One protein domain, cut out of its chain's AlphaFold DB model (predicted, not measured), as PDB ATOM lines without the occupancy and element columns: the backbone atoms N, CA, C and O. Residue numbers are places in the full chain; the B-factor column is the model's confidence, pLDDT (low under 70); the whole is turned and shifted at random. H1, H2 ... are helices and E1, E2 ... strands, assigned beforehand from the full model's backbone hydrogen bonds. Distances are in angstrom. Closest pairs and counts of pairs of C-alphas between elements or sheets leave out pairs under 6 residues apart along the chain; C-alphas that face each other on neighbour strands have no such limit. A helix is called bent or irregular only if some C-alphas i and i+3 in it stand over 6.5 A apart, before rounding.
ATOM      1  N   GLN A  21     180.354 281.926 177.132       95.50
ATOM      2  CA  GLN A  21     180.638 281.666 175.716       95.50
ATOM      3  C   GLN A  21     180.984 280.198 175.473       95.50
ATOM      4  O   GLN A  21     180.364 279.568 174.625       95.50
ATOM      5  N   VAL A  22     181.879 279.633 176.285       95.25
ATOM      6  CA  VAL A  22     182.288 278.228 176.152       95.25
ATOM      7  C   VAL A  22     181.108 277.262 176.309       95.25
ATOM      8  O   VAL A  22     181.042 276.262 175.609       95.25
ATOM      9  N   LEU A  23     180.129 277.582 177.166       95.38
ATOM     10  CA  LEU A  23     178.921 276.766 177.313       95.38
ATOM     11  C   LEU A  23     178.090 276.774 176.024       95.38
ATOM     12  O   LEU A  23     177.588 275.731 175.617       95.38
ATOM     13  N   ARG A  24     177.977 277.923 175.346       94.31
ATOM     14  CA  ARG A  24     177.277 278.021 174.054       94.31
ATOM     15  C   ARG A  24     178.019 277.278 172.946       94.31
ATOM     16  O   ARG A  24     177.382 276.529 172.209       94.31
ATOM     17  N   ASP A  25     179.334 277.459 172.861       94.62
ATOM     18  CA  ASP A  25     180.178 276.840 171.833       94.62
ATOM     19  C   ASP A  25     180.125 275.306 171.928       94.62
ATOM     20  O   ASP A  25     179.967 274.609 170.926       94.62
ATOM     21  N   GLU A  26     180.139 274.787 173.157       92.12
ATOM     22  CA  GLU A  26     180.030 273.359 173.468       92.12
ATOM     23  C   GLU A  26     178.580 272.833 173.487       92.12
ATOM     24  O   GLU A  26     178.346 271.630 173.637       92.12
ATOM     25  N   ARG A  27     177.589 273.718 173.304       92.69
ATOM     26  CA  ARG A  27     176.145 273.425 173.391       92.69
ATOM     27  C   ARG A  27     175.740 272.785 174.725       92.69
ATOM     28  O   ARG A  27     174.870 271.918 174.766       92.69
ATOM     29  N   LEU A  28     176.371 273.225 175.808       92.94
ATOM     30  CA  LEU A  28     176.078 272.822 177.175       92.94
ATOM     31  C   LEU A  28     175.082 273.788 177.814       92.94
ATOM     32  O   LEU A  28     175.192 275.009 177.694       92.94
ATOM     33  N   GLN A  29     174.136 273.230 178.556       91.88
ATOM     34  CA  GLN A  29     173.208 273.987 179.388       91.88
ATOM     35  C   GLN A  29     173.382 273.534 180.831       91.88
ATOM     36  O   GLN A  29     173.573 272.348 181.075       91.88
ATOM     37  N   LEU A  30     173.343 274.467 181.782       92.00
ATOM     38  CA  LEU A  30     173.438 274.153 183.207       92.00
ATOM     39  C   LEU A  30     172.100 274.437 183.883       92.00
ATOM     40  O   LEU A  30     171.564 275.541 183.767       92.00
ATOM     41  N   ALA A  31     171.591 273.447 184.607       86.38
ATOM     42  CA  ALA A  31     170.378 273.531 185.402       86.38
ATOM     43  C   ALA A  31     170.717 273.783 186.880       86.38
ATOM     44  O   ALA A  31     171.688 273.246 187.419       86.38
ATOM     45  N   GLY A  32     169.900 274.604 187.547       76.75
ATOM     46  CA  GLY A  32     170.064 274.891 188.976       76.75
ATOM     47  C   GLY A  32     169.826 273.663 189.860       76.75
ATOM     48  O   GLY A  32     170.572 273.440 190.807       76.75
ATOM     49  N   ALA A  33     168.836 272.843 189.507       81.88
ATOM     50  CA  ALA A  33     168.476 271.599 190.181       81.88
ATOM     51  C   ALA A  33     168.106 270.531 189.135       81.88
ATOM     52  O   ALA A  33     167.749 270.893 188.007       81.88
ATOM     53  N   PRO A  34     168.182 269.233 189.469       85.06
ATOM     54  CA  PRO A  34     167.673 268.194 188.584       85.06
ATOM     55  C   PRO A  34     166.148 268.258 188.455       85.06
ATOM     56  O   PRO A  34     165.437 268.387 189.447       85.06
ATOM     57  N   GLY A  35     165.664 268.165 187.216       85.44
ATOM     58  CA  GLY A  35     164.254 267.926 186.877       85.44
ATOM     59  C   GLY A  35     163.980 266.476 186.453       85.44
ATOM     60  O   GLY A  35     164.914 265.679 186.391       85.44
ATOM     61  N   ALA A  36     162.728 266.178 186.086       83.50
ATOM     62  CA  ALA A  36     162.239 264.830 185.754       83.50
ATOM     63  C   ALA A  36     163.057 264.096 184.671       83.50
ATOM     64  O   ALA A  36     163.245 262.883 184.744       83.50
ATOM     65  N   ASP A  37     163.624 264.827 183.707       82.38
ATOM     66  CA  ASP A  37     164.478 264.249 182.657       82.38
ATOM     67  C   ASP A  37     165.741 263.556 183.213       82.38
ATOM     68  O   ASP A  37     166.349 262.722 182.543       82.38
ATOM     69  N   HIS A  38     166.125 263.867 184.456       87.94
ATOM     70  CA  HIS A  38     167.303 263.311 185.120       87.94
ATOM     71  C   HIS A  38     167.002 262.098 185.996       87.94
ATOM     72  O   HIS A  38     167.945 261.494 186.506       87.94
ATOM     73  N   ASP A  39     165.738 261.725 186.198       86.19
ATOM     74  CA  ASP A  39     165.381 260.616 187.092       86.19
ATOM     75  C   ASP A  39     165.972 259.294 186.585       86.19
ATOM     76  O   ASP A  39     166.516 258.505 187.354       86.19
ATOM     77  N   ALA A  40     166.003 259.107 185.261       86.12
ATOM     78  CA  ALA A  40     166.638 257.953 184.622       86.12
ATOM     79  C   ALA A  40     168.169 257.902 184.811       86.12
ATOM     80  O   ALA A  40     168.784 256.842 184.647       86.12
ATOM     81  N   LEU A  41     168.792 259.040 185.135       87.81
ATOM     82  CA  LEU A  41     170.221 259.145 185.415       87.81
ATOM     83  C   LEU A  41     170.531 258.955 186.896       87.81
ATOM     84  O   LEU A  41     171.706 258.884 187.231       87.81
ATOM     85  N   GLN A  42     169.550 258.886 187.791       89.81
ATOM     86  CA  GLN A  42     169.822 258.736 189.216       89.81
ATOM     87  C   GLN A  42     169.908 257.257 189.605       89.81
ATOM     88  O   GLN A  42     169.168 256.408 189.110       89.81
ATOM     89  N   PHE A  43     170.861 256.932 190.476       86.56
ATOM     90  CA  PHE A  43     170.842 255.659 191.190       86.56
ATOM     91  C   PHE A  43     169.951 255.776 192.418       86.56
ATOM     92  O   PHE A  43     169.937 256.815 193.078       86.56
ATOM     93  N   ASP A  44     169.299 254.669 192.758       83.75
ATOM     94  CA  ASP A  44     168.811 254.470 194.114       83.75
ATOM     95  C   ASP A  44     170.032 254.418 195.060       83.75
ATOM     96  O   ASP A  44     170.944 253.615 194.824       83.75
ATOM     97  N   PRO A  45     170.117 255.278 196.093       76.12
ATOM     98  CA  PRO A  45     171.202 255.233 197.071       76.12
ATOM     99  C   PRO A  45     171.346 253.872 197.762       76.12
ATOM    100  O   PRO A  45     172.449 253.527 198.192       76.12
ATOM    101  N   GLU A  46     170.259 253.101 197.853       80.19
ATOM    102  CA  GLU A  46     170.234 251.766 198.457       80.19
ATOM    103  C   GLU A  46     170.536 250.640 197.452       80.19
ATOM    104  O   GLU A  46     170.538 249.464 197.824       80.19
ATOM    105  N   ASP A  47     170.854 250.969 196.190       83.75
ATOM    106  CA  ASP A  47     171.186 249.982 195.159       83.75
ATOM    107  C   ASP A  47     172.373 249.097 195.617       83.75
ATOM    108  O   ASP A  47     173.500 249.583 195.799       83.75
ATOM    109  N   PRO A  48     172.184 247.770 195.763       81.75
ATOM    110  CA  PRO A  48     173.249 246.860 196.177       81.75
ATOM    111  C   PRO A  48     174.470 246.880 195.249       81.75
ATOM    112  O   PRO A  48     175.586 246.586 195.688       81.75
ATOM    113  N   ALA A  49     174.286 247.207 193.965       83.12
ATOM    114  CA  ALA A  49     175.384 247.347 193.014       83.12
ATOM    115  C   ALA A  49     176.254 248.571 193.328       83.12
ATOM    116  O   ALA A  49     177.468 248.526 193.114       83.12
ATOM    117  N   LEU A  50     175.653 249.636 193.865       84.25
ATOM    118  CA  LEU A  50     176.354 250.840 194.290       84.25
ATOM    119  C   LEU A  50     177.164 250.593 195.569       84.25
ATOM    120  O   LEU A  50     178.324 250.995 195.647       84.25
ATOM    121  N   LEU A  51     176.600 249.854 196.528       81.88
ATOM    122  CA  LEU A  51     177.292 249.466 197.766       81.88
ATOM    123  C   LEU A  51     178.526 248.587 197.510       81.88
ATOM    124  O   LEU A  51     179.509 248.651 198.245       81.88
ATOM    125  N   ARG A  52     178.491 247.772 196.450       85.38
ATOM    126  CA  ARG A  52     179.615 246.924 196.014       85.38
ATOM    127  C   ARG A  52     180.534 247.616 195.008       85.38
ATOM    128  O   ARG A  52     181.480 246.995 194.518       85.38
ATOM    129  N   ALA A  53     180.247 248.867 194.653       87.62
ATOM    130  CA  ALA A  53     180.981 249.568 193.620       87.62
ATOM    131  C   ALA A  53     182.411 249.867 194.074       87.62
ATOM    132  O   ALA A  53     182.662 250.328 195.189       87.62
ATOM    133  N   SER A  54     183.363 249.658 193.173       89.00
ATOM    134  CA  SER A  54     184.765 249.990 193.428       89.00
ATOM    135  C   SER A  54     185.076 251.402 192.944       89.00
ATOM    136  O   SER A  54     184.435 251.918 192.025       89.00
ATOM    137  N   ALA A  55     186.065 252.061 193.548       88.81
ATOM    138  CA  ALA A  55     186.602 253.288 192.972       88.81
ATOM    139  C   ALA A  55     187.135 253.001 191.559       88.81
ATOM    140  O   ALA A  55     187.782 251.977 191.337       88.81
ATOM    141  N   VAL A  56     186.896 253.918 190.612       85.12
ATOM    142  CA  VAL A  56     187.427 253.791 189.239       85.12
ATOM    143  C   VAL A  56     188.945 253.567 189.248       85.12
ATOM    144  O   VAL A  56     189.449 252.760 188.463       85.12
ATOM    145  N   GLY A  57     189.656 254.200 190.186       77.38
ATOM    146  CA  GLY A  57     191.105 254.090 190.323       77.38
ATOM    147  C   GLY A  57     191.845 254.920 189.273       77.38
ATOM    148  O   GLY A  57     191.292 255.881 188.742       77.38
ATOM    149  N   GLY A  58     193.099 254.544 188.994       69.88
ATOM    150  CA  GLY A  58     194.017 255.315 188.152       69.88
ATOM    151  C   GLY A  58     193.415 255.721 186.804       69.88
ATOM    152  O   GLY A  58     192.980 254.873 186.020       69.88
ATOM    153  N   ALA A  59     193.398 257.029 186.546       71.19
ATOM    154  CA  ALA A  59     192.859 257.599 185.321       71.19
ATOM    155  C   ALA A  59     193.656 257.142 184.089       71.19
ATOM    156  O   ALA A  59     194.839 257.454 183.948       71.19
ATOM    157  N   ILE A  60     192.981 256.458 183.165       83.62
ATOM    158  CA  ILE A  60     193.517 256.166 181.834       83.62
ATOM    159  C   ILE A  60     193.223 257.389 180.973       83.62
ATOM    160  O   ILE A  60     192.071 257.629 180.623       83.62
ATOM    161  N   ARG A  61     194.240 258.205 180.683       84.19
ATOM    162  CA  ARG A  61     194.040 259.377 179.822       84.19
ATOM    163  C   ARG A  61     193.715 258.931 178.391       84.19
ATOM    164  O   ARG A  61     194.323 257.963 177.935       84.19
ATOM    165  N   PRO A  62     192.803 259.626 177.690       86.00
ATOM    166  CA  PRO A  62     192.636 259.416 176.260       86.00
ATOM    167  C   PRO A  62     193.944 259.756 175.534       86.00
ATOM    168  O   PRO A  62     194.645 260.697 175.917       86.00
ATOM    169  N   THR A  63     194.273 258.976 174.507       87.19
ATOM    170  CA  THR A  63     195.513 259.121 173.729       87.19
ATOM    171  C   THR A  63     195.510 260.398 172.892       87.19
ATOM    172  O   THR A  63     196.542 261.052 172.752       87.19
ATOM    173  N   ASP A  64     194.349 260.768 172.354       91.06
ATOM    174  CA  ASP A  64     194.178 261.912 171.469       91.06
ATOM    175  C   ASP A  64     192.777 262.541 171.601       91.06
ATOM    176  O   ASP A  64     191.927 262.113 172.391       91.06
ATOM    177  N   MET A  65     192.547 263.599 170.821       89.00
ATOM    178  CA  MET A  65     191.274 264.317 170.799       89.00
ATOM    179  C   MET A  65     190.130 263.532 170.153       89.00
ATOM    180  O   MET A  65     188.974 263.813 170.463       89.00
ATOM    181  N   LEU A  66     190.424 262.590 169.253       92.62
ATOM    182  CA  LEU A  66     189.403 261.783 168.591       92.62
ATOM    183  C   LEU A  66     188.830 260.767 169.582       92.62
ATOM    184  O   LEU A  66     187.621 260.725 169.776       92.62
ATOM    185  N   GLN A  67     189.692 260.073 170.322       91.56
ATOM    186  CA  GLN A  67     189.286 259.159 171.382       91.56
ATOM    187  C   GLN A  67     188.529 259.872 172.507       91.56
ATOM    188  O   GLN A  67     187.554 259.334 173.026       91.56
ATOM    189  N   LEU A  68     188.945 261.092 172.872       92.44
ATOM    190  CA  LEU A  68     188.196 261.899 173.833       92.44
ATOM    191  C   LEU A  68     186.767 262.155 173.334       92.44
ATOM    192  O   LEU A  68     185.828 261.977 174.104       92.44
ATOM    193  N   ARG A  69     186.589 262.536 172.062       91.69
ATOM    194  CA  ARG A  69     185.258 262.761 171.470       91.69
ATOM    195  C   ARG A  69     184.427 261.482 171.438       91.69
ATOM    196  O   ARG A  69     183.301 261.508 171.921       91.69
ATOM    197  N   ASP A  70     185.004 260.368 170.995       91.94
ATOM    198  CA  ASP A  70     184.325 259.067 170.958       91.94
ATOM    199  C   ASP A  70     183.859 258.610 172.350       91.94
ATOM    200  O   ASP A  70     182.800 257.997 172.498       91.94
ATOM    201  N   ASP A  71     184.652 258.885 173.390       92.38
ATOM    202  CA  ASP A  71     184.273 258.587 174.769       92.38
ATOM    203  C   ASP A  71     183.135 259.506 175.256       92.38
ATOM    204  O   ASP A  71     182.240 259.035 175.961       92.38
ATOM    205  N   LEU A  72     183.144 260.794 174.887       92.50
ATOM    206  CA  LEU A  72     182.083 261.748 175.239       92.50
ATOM    207  C   LEU A  72     180.771 261.471 174.494       92.50
ATOM    208  O   LEU A  72     179.707 261.597 175.092       92.50
ATOM    209  N   ASP A  73     180.822 261.045 173.232       90.50
ATOM    210  CA  ASP A  73     179.625 260.754 172.430       90.50
ATOM    211  C   ASP A  73     178.828 259.556 172.976       90.50
ATOM    212  O   ASP A  73     177.619 259.450 172.770       90.50
ATOM    213  N   ARG A  74     179.469 258.681 173.763       87.94
ATOM    214  CA  ARG A  74     178.792 257.603 174.510       87.94
ATOM    215  C   ARG A  74     177.954 258.121 175.681       87.94
ATOM    216  O   ARG A  74     177.104 257.392 176.192       87.94
ATOM    217  N   LEU A  75     178.187 259.354 176.123       89.75
ATOM    218  CA  LEU A  75     177.506 259.996 177.243       89.75
ATOM    219  C   LEU A  75     176.388 260.898 176.708       89.75
ATOM    220  O   LEU A  75     176.459 262.119 176.802       89.75
ATOM    221  N   ALA A  76     175.335 260.299 176.144       83.25
ATOM    222  CA  ALA A  76     174.246 261.040 175.493       83.25
ATOM    223  C   ALA A  76     173.579 262.099 176.399       83.25
ATOM    224  O   ALA A  76     173.132 263.140 175.918       83.25
ATOM    225  N   TRP A  77     173.569 261.869 177.718       88.56
ATOM    226  CA  TRP A  77     173.066 262.821 178.715       88.56
ATOM    227  C   TRP A  77     173.857 264.134 178.766       88.56
ATOM    228  O   TRP A  77     173.331 265.131 179.243       88.56
ATOM    229  N   LEU A  78     175.087 264.186 178.239       89.56
ATOM    230  CA  LEU A  78     175.894 265.409 178.192       89.56
ATOM    231  C   LEU A  78     175.251 266.502 177.319       89.56
ATOM    232  O   LEU A  78     175.574 267.678 177.457       89.56
ATOM    233  N   ARG A  79     174.331 266.119 176.422       86.75
ATOM    234  CA  ARG A  79     173.548 267.044 175.588       86.75
ATOM    235  C   ARG A  79     172.301 267.592 176.295       86.75
ATOM    236  O   ARG A  79     171.640 268.462 175.737       86.75
ATOM    237  N   GLN A  80     171.966 267.085 177.481       89.25
ATOM    238  CA  GLN A  80     170.844 267.557 178.296       89.25
ATOM    239  C   GLN A  80     171.304 268.653 179.277       89.25
ATOM    240  O   GLN A  80     172.504 268.768 179.543       89.25
ATOM    241  N   PRO A  81     170.388 269.472 179.832       91.50
ATOM    242  CA  PRO A  81     170.738 270.476 180.834       91.50
ATOM    243  C   PRO A  81     171.368 269.849 182.082       91.50
ATOM    244  O   PRO A  81     170.700 269.181 182.849       91.50
ATOM    245  N   LEU A  82     172.652 270.083 182.332       92.19
ATOM    246  CA  LEU A  82     173.388 269.427 183.408       92.19
ATOM    247  C   LEU A  82     173.059 270.041 184.775       92.19
ATOM    248  O   LEU A  82     173.303 271.237 184.969       92.19
ATOM    249  N   PRO A  83     172.598 269.252 185.763       92.81
ATOM    250  CA  PRO A  83     172.448 269.734 187.129       92.81
ATOM    251  C   PRO A  83     173.792 270.190 187.708       92.81
ATOM    252  O   PRO A  83     174.823 269.547 187.498       92.81
ATOM    253  N   GLY A  84     173.786 271.269 188.495       91.75
ATOM    254  CA  GLY A  84     175.005 271.804 189.115       91.75
ATOM    255  C   GLY A  84     175.790 270.778 189.950       91.75
ATOM    256  O   GLY A  84     177.019 270.747 189.875       91.75
ATOM    257  N   GLY A  85     175.097 269.906 190.692       91.94
ATOM    258  CA  GLY A  85     175.721 268.826 191.467       91.94
ATOM    259  C   GLY A  85     176.457 267.812 190.585       91.94
ATOM    260  O   GLY A  85     177.623 267.505 190.840       91.94
ATOM    261  N   LEU A  86     175.828 267.374 189.488       93.69
ATOM    262  CA  LEU A  86     176.432 266.486 188.489       93.69
ATOM    263  C   LEU A  86     177.654 267.138 187.823       93.69
ATOM    264  O   LEU A  86     178.720 266.523 187.743       93.69
ATOM    265  N   TRP A  87     177.517 268.402 187.402       93.94
ATOM    266  CA  TRP A  87     178.590 269.205 186.806       93.94
ATOM    267  C   TRP A  87     179.842 269.249 187.690       93.94
ATOM    268  O   TRP A  87     180.962 269.022 187.226       93.94
ATOM    269  N   ARG A  88     179.652 269.525 188.983       94.19
ATOM    270  CA  ARG A  88     180.731 269.658 189.968       94.19
ATOM    271  C   ARG A  88     181.318 268.313 190.376       94.19
ATOM    272  O   ARG A  88     182.541 268.145 190.383       94.19
ATOM    273  N   ALA A  89     180.469 267.322 190.648       94.44
ATOM    274  CA  ALA A  89     180.910 265.973 190.989       94.44
ATOM    275  C   ALA A  89     181.737 265.351 189.854       94.44
ATOM    276  O   ALA A  89     182.787 264.764 190.122       94.44
ATOM    277  N   GLY A  90     181.336 265.553 188.593       94.12
ATOM    278  CA  GLY A  90     182.017 265.013 187.411       94.12
ATOM    279  C   GLY A  90     183.462 265.499 187.245       94.12
ATOM    280  O   GLY A  90     184.274 264.867 186.568       94.12
ATOM    281  N   GLN A  91     183.851 266.578 187.917       93.31
ATOM    282  CA  GLN A  91     185.223 267.082 187.882       93.31
ATOM    283  C   GLN A  91     186.147 266.400 188.906       93.31
ATOM    284  O   GLN A  91     187.372 266.589 188.867       93.31
ATOM    285  N   LEU A  92     185.598 265.591 189.813       92.69
ATOM    286  CA  LEU A  92     186.313 264.974 190.925       92.69
ATOM    287  C   LEU A  92     186.552 263.486 190.673       92.69
ATOM    288  O   LEU A  92     185.629 262.682 190.670       92.69
ATOM    289  N   GLU A  93     187.819 263.094 190.549       91.88
ATOM    290  CA  GLU A  93     188.204 261.690 190.342       91.88
ATOM    291  C   GLU A  93     187.655 260.759 191.429       91.88
ATOM    292  O   GLU A  93     187.086 259.713 191.129       91.88
ATOM    293  N   ALA A  94     187.743 261.191 192.689       92.38
ATOM    294  CA  ALA A  94     187.302 260.419 193.845       92.38
ATOM    295  C   ALA A  94     185.787 260.134 193.872       92.38
ATOM    296  O   ALA A  94     185.348 259.306 194.673       92.38
ATOM    297  N   ARG A  95     184.987 260.789 193.019       94.12
ATOM    298  CA  ARG A  95     183.531 260.600 192.935       94.12
ATOM    299  C   ARG A  95     183.116 259.530 191.932       94.12
ATOM    300  O   ARG A  95     181.966 259.118 191.947       94.12
ATOM    301  N   TYR A  96     184.020 259.038 191.091       94.38
ATOM    302  CA  TYR A  96     183.659 258.013 190.119       94.38
ATOM    303  C   TYR A  96     183.709 256.600 190.714       94.38
ATOM    304  O   TYR A  96     184.617 256.249 191.480       94.38
ATOM    305  N   ARG A  97     182.743 255.763 190.333       93.88
ATOM    306  CA  ARG A  97     182.612 254.364 190.761       93.88
ATOM    307  C   ARG A  97     182.390 253.430 189.574       93.88
ATOM    308  O   ARG A  97     181.722 253.795 188.611       93.88
ATOM    309  N   LEU A  98     182.940 252.221 189.662       93.75
ATOM    310  CA  LEU A  98     182.696 251.122 188.729       93.75
ATOM    311  C   LEU A  98     181.757 250.111 189.369       93.75
ATOM    312  O   LEU A  98     182.084 249.513 190.398       93.75
ATOM    313  N   LEU A  99     180.620 249.905 188.717       92.06
ATOM    314  CA  LEU A  99     179.626 248.908 189.071       92.06
ATOM    315  C   LEU A  99     179.712 247.767 188.050       92.06
ATOM    316  O   LEU A  99     179.766 248.012 186.845       92.06
ATOM    317  N   GLN A 100     179.731 246.521 188.514       88.75
ATOM    318  CA  GLN A 100     179.696 245.359 187.621       88.75
ATOM    319  C   GLN A 100     178.257 245.083 187.185       88.75
ATOM    320  O   GLN A 100     177.349 245.104 188.017       88.75
ATOM    321  N   ARG A 101     178.034 244.820 185.893       84.75
ATOM    322  CA  ARG A 101     176.693 244.514 185.378       84.75
ATOM    323  C   ARG A 101     176.422 243.003 185.382       84.75
ATOM    324  O   ARG A 101     177.304 242.229 184.998       84.75
ATOM    325  N   PRO A 102     175.199 242.562 185.734       75.62
ATOM    326  CA  PRO A 102     174.772 241.187 185.489       75.62
ATOM    327  C   PRO A 102     174.768 240.933 183.974       75.62
ATOM    328  O   PRO A 102     174.084 241.643 183.241       75.62
ATOM    329  N   GLY A 103     175.561 239.970 183.498       75.44
ATOM    330  CA  GLY A 103     175.723 239.685 182.062       75.44
ATOM    331  C   GLY A 103     177.009 240.225 181.422       75.44
ATOM    332  O   GLY A 103     177.192 240.063 180.218       75.44
ATOM    333  N   GLY A 104     177.915 240.811 182.211       84.31
ATOM    334  CA  GLY A 104     179.216 241.291 181.742       84.31
ATOM    335  C   GLY A 104     179.251 242.794 181.455       84.31
ATOM    336  O   GLY A 104     178.226 243.456 181.294       84.31
ATOM    337  N   GLY A 105     180.465 243.340 181.426       87.81
ATOM    338  CA  GLY A 105     180.717 244.773 181.296       87.81
ATOM    339  C   GLY A 105     180.538 245.567 182.588       87.81
ATOM    340  O   GLY A 105     180.246 245.034 183.662       87.81
ATOM    341  N   CYS A 106     180.747 246.876 182.480       91.25
ATOM    342  CA  CYS A 106     180.783 247.783 183.619       91.25
ATOM    343  C   CYS A 106     179.821 248.956 183.422       91.25
ATOM    344  O   CYS A 106     179.613 249.445 182.315       91.25
ATOM    345  N   GLN A 107     179.253 249.438 184.516       91.56
ATOM    346  CA  GLN A 107     178.467 250.658 184.581       91.56
ATOM    347  C   GLN A 107     179.283 251.715 185.326       91.56
ATOM    348  O   GLN A 107     179.796 251.466 186.419       91.56
ATOM    349  N   LEU A 108     179.410 252.898 184.728       93.12
ATOM    350  CA  LEU A 108     180.057 254.037 185.360       93.12
ATOM    351  C   LEU A 108     179.030 254.800 186.197       93.12
ATOM    352  O   LEU A 108     177.983 255.215 185.686       93.12
ATOM    353  N   GLY A 109     179.348 254.958 187.476       93.94
ATOM    354  CA  GLY A 109     178.611 255.784 188.418       93.94
ATOM    355  C   GLY A 109     179.428 256.985 188.880       93.94
ATOM    356  O   GLY A 109     180.661 256.975 188.830       93.94
ATOM    357  N   LEU A 110     178.735 258.016 189.346       94.38
ATOM    358  CA  LEU A 110     179.322 259.242 189.862       94.38
ATOM    359  C   LEU A 110     178.561 259.698 191.102       94.38
ATOM    360  O   LEU A 110     177.353 259.890 191.048       94.38
ATOM    361  N   GLY A 111     179.265 259.899 192.208       92.62
ATOM    362  CA  GLY A 111     178.668 260.438 193.416       92.62
ATOM    363  C   GLY A 111     179.404 260.075 194.715       92.62
ATOM    364  O   GLY A 111     180.538 259.583 194.686       92.62
ATOM    365  N   PRO A 112     178.781 260.383 195.864       93.12
ATOM    366  CA  PRO A 112     177.618 261.269 195.933       93.12
ATOM    367  C   PRO A 112     178.015 262.694 195.511       93.12
ATOM    368  O   PRO A 112     179.179 263.080 195.693       93.12
ATOM    369  N   ASP A 113     177.093 263.448 194.915       92.56
ATOM    370  CA  ASP A 113     177.256 264.893 194.734       92.56
ATOM    371  C   ASP A 113     177.061 265.651 196.063       92.56
ATOM    372  O   ASP A 113     177.021 265.049 197.139       92.56
ATOM    373  N   GLU A 114     177.028 266.981 196.013       89.81
ATOM    374  CA  GLU A 114     176.860 267.826 197.203       89.81
ATOM    375  C   GLU A 114     175.487 267.701 197.881       89.81
ATOM    376  O   GLU A 114     175.400 267.949 199.080       89.81
ATOM    377  N   ASP A 115     174.467 267.239 197.152       90.12
ATOM    378  CA  ASP A 115     173.123 266.964 197.668       90.12
ATOM    379  C   ASP A 115     172.945 265.477 198.042       90.12
ATOM    380  O   ASP A 115     171.840 265.033 198.352       90.12
ATOM    381  N   GLY A 116     174.015 264.675 197.988       91.00
ATOM    382  CA  GLY A 116     173.969 263.244 198.291       91.00
ATOM    383  C   GLY A 116     173.513 262.354 197.130       91.00
ATOM    384  O   GLY A 116     173.395 261.142 197.317       91.00
ATOM    385  N   ARG A 117     173.280 262.904 195.931       92.56
ATOM    386  CA  ARG A 117     172.754 262.143 194.786       92.56
ATOM    387  C   ARG A 117     173.837 261.341 194.080       92.56
ATOM    388  O   ARG A 117     175.001 261.745 194.005       92.56
ATOM    389  N   TRP A 118     173.425 260.221 193.501       94.06
ATOM    390  CA  TRP A 118     174.274 259.345 192.705       94.06
ATOM    391  C   TRP A 118     173.787 259.280 191.267       94.06
ATOM    392  O   TRP A 118     172.594 259.168 191.010       94.06
ATOM    393  N   TRP A 119     174.732 259.305 190.332       93.56
ATOM    394  CA  TRP A 119     174.471 259.486 188.912       93.56
ATOM    395  C   TRP A 119     175.005 258.322 188.083       93.56
ATOM    396  O   TRP A 119     176.156 257.907 188.224       93.56
ATOM    397  N   ARG A 120     174.178 257.820 187.175       92.81
ATOM    398  CA  ARG A 120     174.447 256.774 186.197       92.81
ATOM    399  C   ARG A 120     174.928 257.411 184.900       92.81
ATOM    400  O   ARG A 120     174.140 257.948 184.134       92.81
ATOM    401  N   LEU A 121     176.234 257.329 184.643       91.62
ATOM    402  CA  LEU A 121     176.849 258.031 183.512       91.62
ATOM    403  C   LEU A 121     176.831 257.224 182.211       91.62
ATOM    404  O   LEU A 121     176.715 257.796 181.136       91.62
ATOM    405  N   GLY A 122     176.968 255.900 182.269       89.25
ATOM    406  CA  GLY A 122     176.931 255.082 181.055       89.25
ATOM    407  C   GLY A 122     177.481 253.675 181.233       89.25
ATOM    408  O   GLY A 122     178.210 253.389 182.184       89.25
ATOM    409  N   ALA A 123     177.113 252.795 180.307       91.06
ATOM    410  CA  ALA A 123     177.592 251.423 180.267       91.06
ATOM    411  C   ALA A 123     178.789 251.276 179.320       91.06
ATOM    412  O   ALA A 123     178.829 251.859 178.240       91.06
ATOM    413  N   PHE A 124     179.742 250.440 179.719       91.62
ATOM    414  CA  PHE A 124     180.995 250.191 179.024       91.62
ATOM    415  C   PHE A 124     181.252 248.687 178.915       91.62
ATOM    416  O   PHE A 124     180.814 247.906 179.761       91.62
ATOM    417  N   ALA A 125     181.983 248.288 177.872       90.44
ATOM    418  CA  ALA A 125     182.313 246.887 177.615       90.44
ATOM    419  C   ALA A 125     183.205 246.280 178.710       90.44
ATOM    420  O   ALA A 125     183.058 245.108 179.044       90.44
ATOM    421  N   ASP A 126     184.096 247.084 179.292       90.94
ATOM    422  CA  ASP A 126     185.024 246.665 180.336       90.94
ATOM    423  C   ASP A 126     185.418 247.838 181.255       90.94
ATOM    424  O   ASP A 126     185.069 249.006 181.035       90.94
ATOM    425  N   ALA A 127     186.167 247.515 182.311       90.62
ATOM    426  CA  ALA A 127     186.617 248.476 183.310       90.62
ATOM    427  C   ALA A 127     187.624 249.504 182.761       90.62
ATOM    428  O   ALA A 127     187.671 250.628 183.262       90.62
ATOM    429  N   GLN A 128     188.436 249.155 181.757       90.81
ATOM    430  CA  GLN A 128     189.399 250.088 181.163       90.81
ATOM    431  C   GLN A 128     188.680 251.147 180.324       90.81
ATOM    432  O   GLN A 128     188.972 252.334 180.462       90.81
ATOM    433  N   ALA A 129     187.694 250.742 179.523       90.75
ATOM    434  CA  ALA A 129     186.844 251.650 178.768       90.75
ATOM    435  C   ALA A 129     186.081 252.608 179.698       90.75
ATOM    436  O   ALA A 129     186.054 253.810 179.442       90.75
ATOM    437  N   ALA A 130     185.540 252.113 180.817       92.25
ATOM    438  CA  ALA A 130     184.877 252.958 181.812       92.25
ATOM    439  C   ALA A 130     185.840 253.946 182.499       92.25
ATOM    440  O   ALA A 130     185.508 255.119 182.670       92.25
ATOM    441  N   ARG A 131     187.056 253.501 182.859       92.81
ATOM    442  CA  ARG A 131     188.119 254.367 183.412       92.81
ATOM    443  C   ARG A 131     188.503 255.483 182.453       92.81
ATOM    444  O   ARG A 131     188.656 256.626 182.881       92.81
ATOM    445  N   ARG A 132     188.653 255.150 181.172       93.12
ATOM    446  CA  ARG A 132     188.982 256.125 180.134       93.12
ATOM    447  C   ARG A 132     187.832 257.102 179.911       93.12
ATOM    448  O   ARG A 132     188.065 258.301 179.966       93.12
ATOM    449  N   GLY A 133     186.592 256.618 179.814       93.56
ATOM    450  CA  GLY A 133     185.401 257.470 179.724       93.56
ATOM    451  C   GLY A 133     185.287 258.462 180.888       93.56
ATOM    452  O   GLY A 133     185.061 259.651 180.670       93.56
ATOM    453  N   ALA A 134     185.542 258.013 182.123       94.44
ATOM    454  CA  ALA A 134     185.592 258.884 183.298       94.44
ATOM    455  C   ALA A 134     186.707 259.943 183.209       94.44
ATOM    456  O   ALA A 134     186.505 261.102 183.578       94.44
ATOM    457  N   ALA A 135     187.893 259.565 182.721       93.94
ATOM    458  CA  ALA A 135     189.004 260.491 182.533       93.94
ATOM    459  C   ALA A 135     188.711 261.524 181.432       93.94
ATOM    460  O   ALA A 135     188.938 262.712 181.660       93.94
ATOM    461  N   SER A 136     188.168 261.092 180.290       94.69
ATOM    462  CA  SER A 136     187.752 261.941 179.168       94.69
ATOM    463  C   SER A 136     186.691 262.954 179.607       94.69
ATOM    464  O   SER A 136     186.888 264.156 179.426       94.69
ATOM    465  N   LEU A 137     185.637 262.503 180.302       94.94
ATOM    466  CA  LEU A 137     184.610 263.383 180.865       94.94
ATOM    467  C   LEU A 137     185.203 264.399 181.844       94.94
ATOM    468  O   LEU A 137     184.948 265.596 181.739       94.94
ATOM    469  N   ARG A 138     186.038 263.948 182.784       94.25
ATOM    470  CA  ARG A 138     186.655 264.836 183.775       94.25
ATOM    471  C   ARG A 138     187.554 265.889 183.130       94.25
ATOM    472  O   ARG A 138     187.540 267.040 183.561       94.25
ATOM    473  N   LEU A 139     188.372 265.494 182.154       93.38
ATOM    474  CA  LEU A 139     189.245 266.410 181.418       93.38
ATOM    475  C   LEU A 139     188.419 267.465 180.682       93.38
ATOM    476  O   LEU A 139     188.727 268.652 180.788       93.38
ATOM    477  N   TYR A 140     187.353 267.032 180.013       95.00
ATOM    478  CA  TYR A 140     186.426 267.906 179.311       95.00
ATOM    479  C   TYR A 140     185.751 268.912 180.253       95.00
ATOM    480  O   TYR A 140     185.933 270.119 180.091       95.00
ATOM    481  N   LEU A 141     185.067 268.429 181.299       95.38
ATOM    482  CA  LEU A 141     184.345 269.285 182.246       95.38
ATOM    483  C   LEU A 141     185.274 270.293 182.928       95.38
ATOM    484  O   LEU A 141     184.928 271.462 183.023       95.38
ATOM    485  N   ARG A 142     186.482 269.884 183.343       94.50
ATOM    486  CA  ARG A 142     187.468 270.807 183.937       94.50
ATOM    487  C   ARG A 142     187.926 271.887 182.962       94.50
ATOM    488  O   ARG A 142     188.165 273.016 183.382       94.50
ATOM    489  N   GLY A 143     188.097 271.539 181.687       94.38
ATOM    490  CA  GLY A 143     188.474 272.498 180.651       94.38
ATOM    491  C   GLY A 143     187.403 273.571 180.467       94.38
ATOM    492  O   GLY A 143     187.716 274.762 180.499       94.38
ATOM    493  N   VAL A 144     186.143 273.146 180.354       95.06
ATOM    494  CA  VAL A 144     184.996 274.052 180.218       95.06
ATOM    495  C   VAL A 144     184.783 274.879 181.494       95.06
ATOM    496  O   VAL A 144     184.588 276.090 181.409       95.06
ATOM    497  N   ASP A 145     184.889 274.265 182.676       94.75
ATOM    498  CA  ASP A 145     184.754 274.932 183.980       94.75
ATOM    499  C   ASP A 145     185.764 276.075 184.136       94.75
ATOM    500  O   ASP A 145     185.368 277.206 184.404       94.75
ATOM    501  N   GLN A 146     187.045 275.821 183.845       92.81
ATOM    502  CA  GLN A 146     188.098 276.844 183.878       92.81
ATOM    503  C   GLN A 146     187.859 277.978 182.877       92.81
ATOM    504  O   GLN A 146     188.184 279.132 183.159       92.81
ATOM    505  N   ALA A 147     187.312 277.674 181.698       94.50
ATOM    506  CA  ALA A 147     186.996 278.691 180.700       94.50
ATOM    507  C   ALA A 147     185.823 279.593 181.136       94.50
ATOM    508  O   ALA A 147     185.815 280.776 180.775       94.50
ATOM    509  N   CYS A 148     184.912 279.075 181.969       95.19
ATOM    510  CA  CYS A 148     183.818 279.832 182.586       95.19
ATOM    511  C   CYS A 148     184.264 280.742 183.744       95.19
ATOM    512  O   CYS A 148     183.480 281.566 184.210       95.19
ATOM    513  N   GLU A 149     185.483 280.600 184.267       94.44
ATOM    514  CA  GLU A 149     185.925 281.387 185.420       94.44
ATOM    515  C   GLU A 149     186.329 282.815 185.044       94.44
ATOM    516  O   GLU A 149     187.034 283.057 184.065       94.44
TER     517      GLU A 149
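What this domain is: This is residues 21 to 149 of the 294 residues of an uncharacterized protein of Rubrivivax sp (UniProt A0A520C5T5). A small sheet of three strands, E1, E2 and E3, has one long helix, H7, over one face; H7 is near the sheet with residues 127 to 138 and runs on past it, with H1 at its far part and H4 crossing it. The short helix H3 is over the opposite face, at E1, while H2, H5 and H6 only graze the sheet, and one long loop, residues 52 to 64, joins H3 to H4. The printed part has 129 residues with seven named helices and three named strands, in the order H1 H2 H3 H4 H5 H6 E1 E2 E3 H7; the sheet order is E1, E2, E3, all antiparallel, and the class is mixed, helices and strands. The whole is compact, with a radius of gyration of the C-alphas of 13.9 A, and spans 42 by 34 by 22 A.

Where its parts are: H1 holds residues 21 to 25 and begins at C-alpha 21, (180.638, 281.666, 175.716). H2 holds residues 36 to 41 and is irregular, but only just: C-alphas 37 and 40 are 6.9 A apart. H3 follows at residues 48 to 51. H4, residues 65 to 73, is 12.3 A from first to last C-alpha. H5, residues 76 to 79, is neither bent nor irregular, but only just: C-alphas 76 and 79 are 6.0 A apart. H6 holds residues 84 to 89. E1, residues 96 to 100, is 13.5 A long and begins at C-alpha 96, (183.659, 258.013, 190.119). E2, residues 106 to 110, is 13.1 A long, and E3, residues 119 to 124, is 15.1 A long. H7, residues 127 to 147, is 30.3 A long and ends at C-alpha 147, (186.996, 278.691, 180.700).

How they stand to each other: E1, E2 and E3 form a meander, each strand the antiparallel neighbour of the one before, and E1 and E3 are the edge strands. The hairpin E1 and E2 has directions 150 degrees apart, with N 97 and O 109 within hydrogen-bond range at 2.8 A. The hairpin E2 and E3 stands at 156 degrees, with N 108 and O 122 within hydrogen-bond range at 2.9 A. H7 is on the sheet at a height over the sheet of 9.5 A, over E2 and only just over E3, where 3 of its C-alphas fall; it runs along the strands, at 25 degrees to E2 on the local plane. Its C-alpha closest to E2 is that of Ala 127, 5.9 A from that of Cys 106. H3 is on the opposite face, over E1, at a height over the sheet of 8.5 A. H2 only grazes the sheet; its closest C-alphas to E3 are those of Leu 41 and Arg 120, 4.9 A apart. H5 only grazes the sheet with residues 76 to 78, and H6 with residues 85 to 89. H4 touches H7 with H7's residues 132 to 137 alone, about perpendicular at 80 degrees; the closest C-alphas, of Asp 71 and Gly 133, are 5.2 A apart. H1 and H7 only just touch, with 3 pairs of C-alphas within 8 A. H6 and H7 are close but not clearly touching. In H1, H4, H6 and H7 every O i to N i+4 pair is within hydrogen-bond range; H2 has 0 of 2, with 2 of 3 O i to N i+3 pairs within range, and H3 and H5 are too short for an i+4 pair.

The domain as a whole: The two C-alphas farthest apart are those of Gly 103 and Glu 149, 43.1 A. The printed part has no cut. The link from H3 to H4, residues 52 to 64, is long; within it residues 54 to 55 pair antiparallel with residues 97 to 98 of E1. Residues 30 to 31 pair parallel with residues 82 to 83. The mean pLDDT of the printed part is 89.7, and residue 58 alone is under 70.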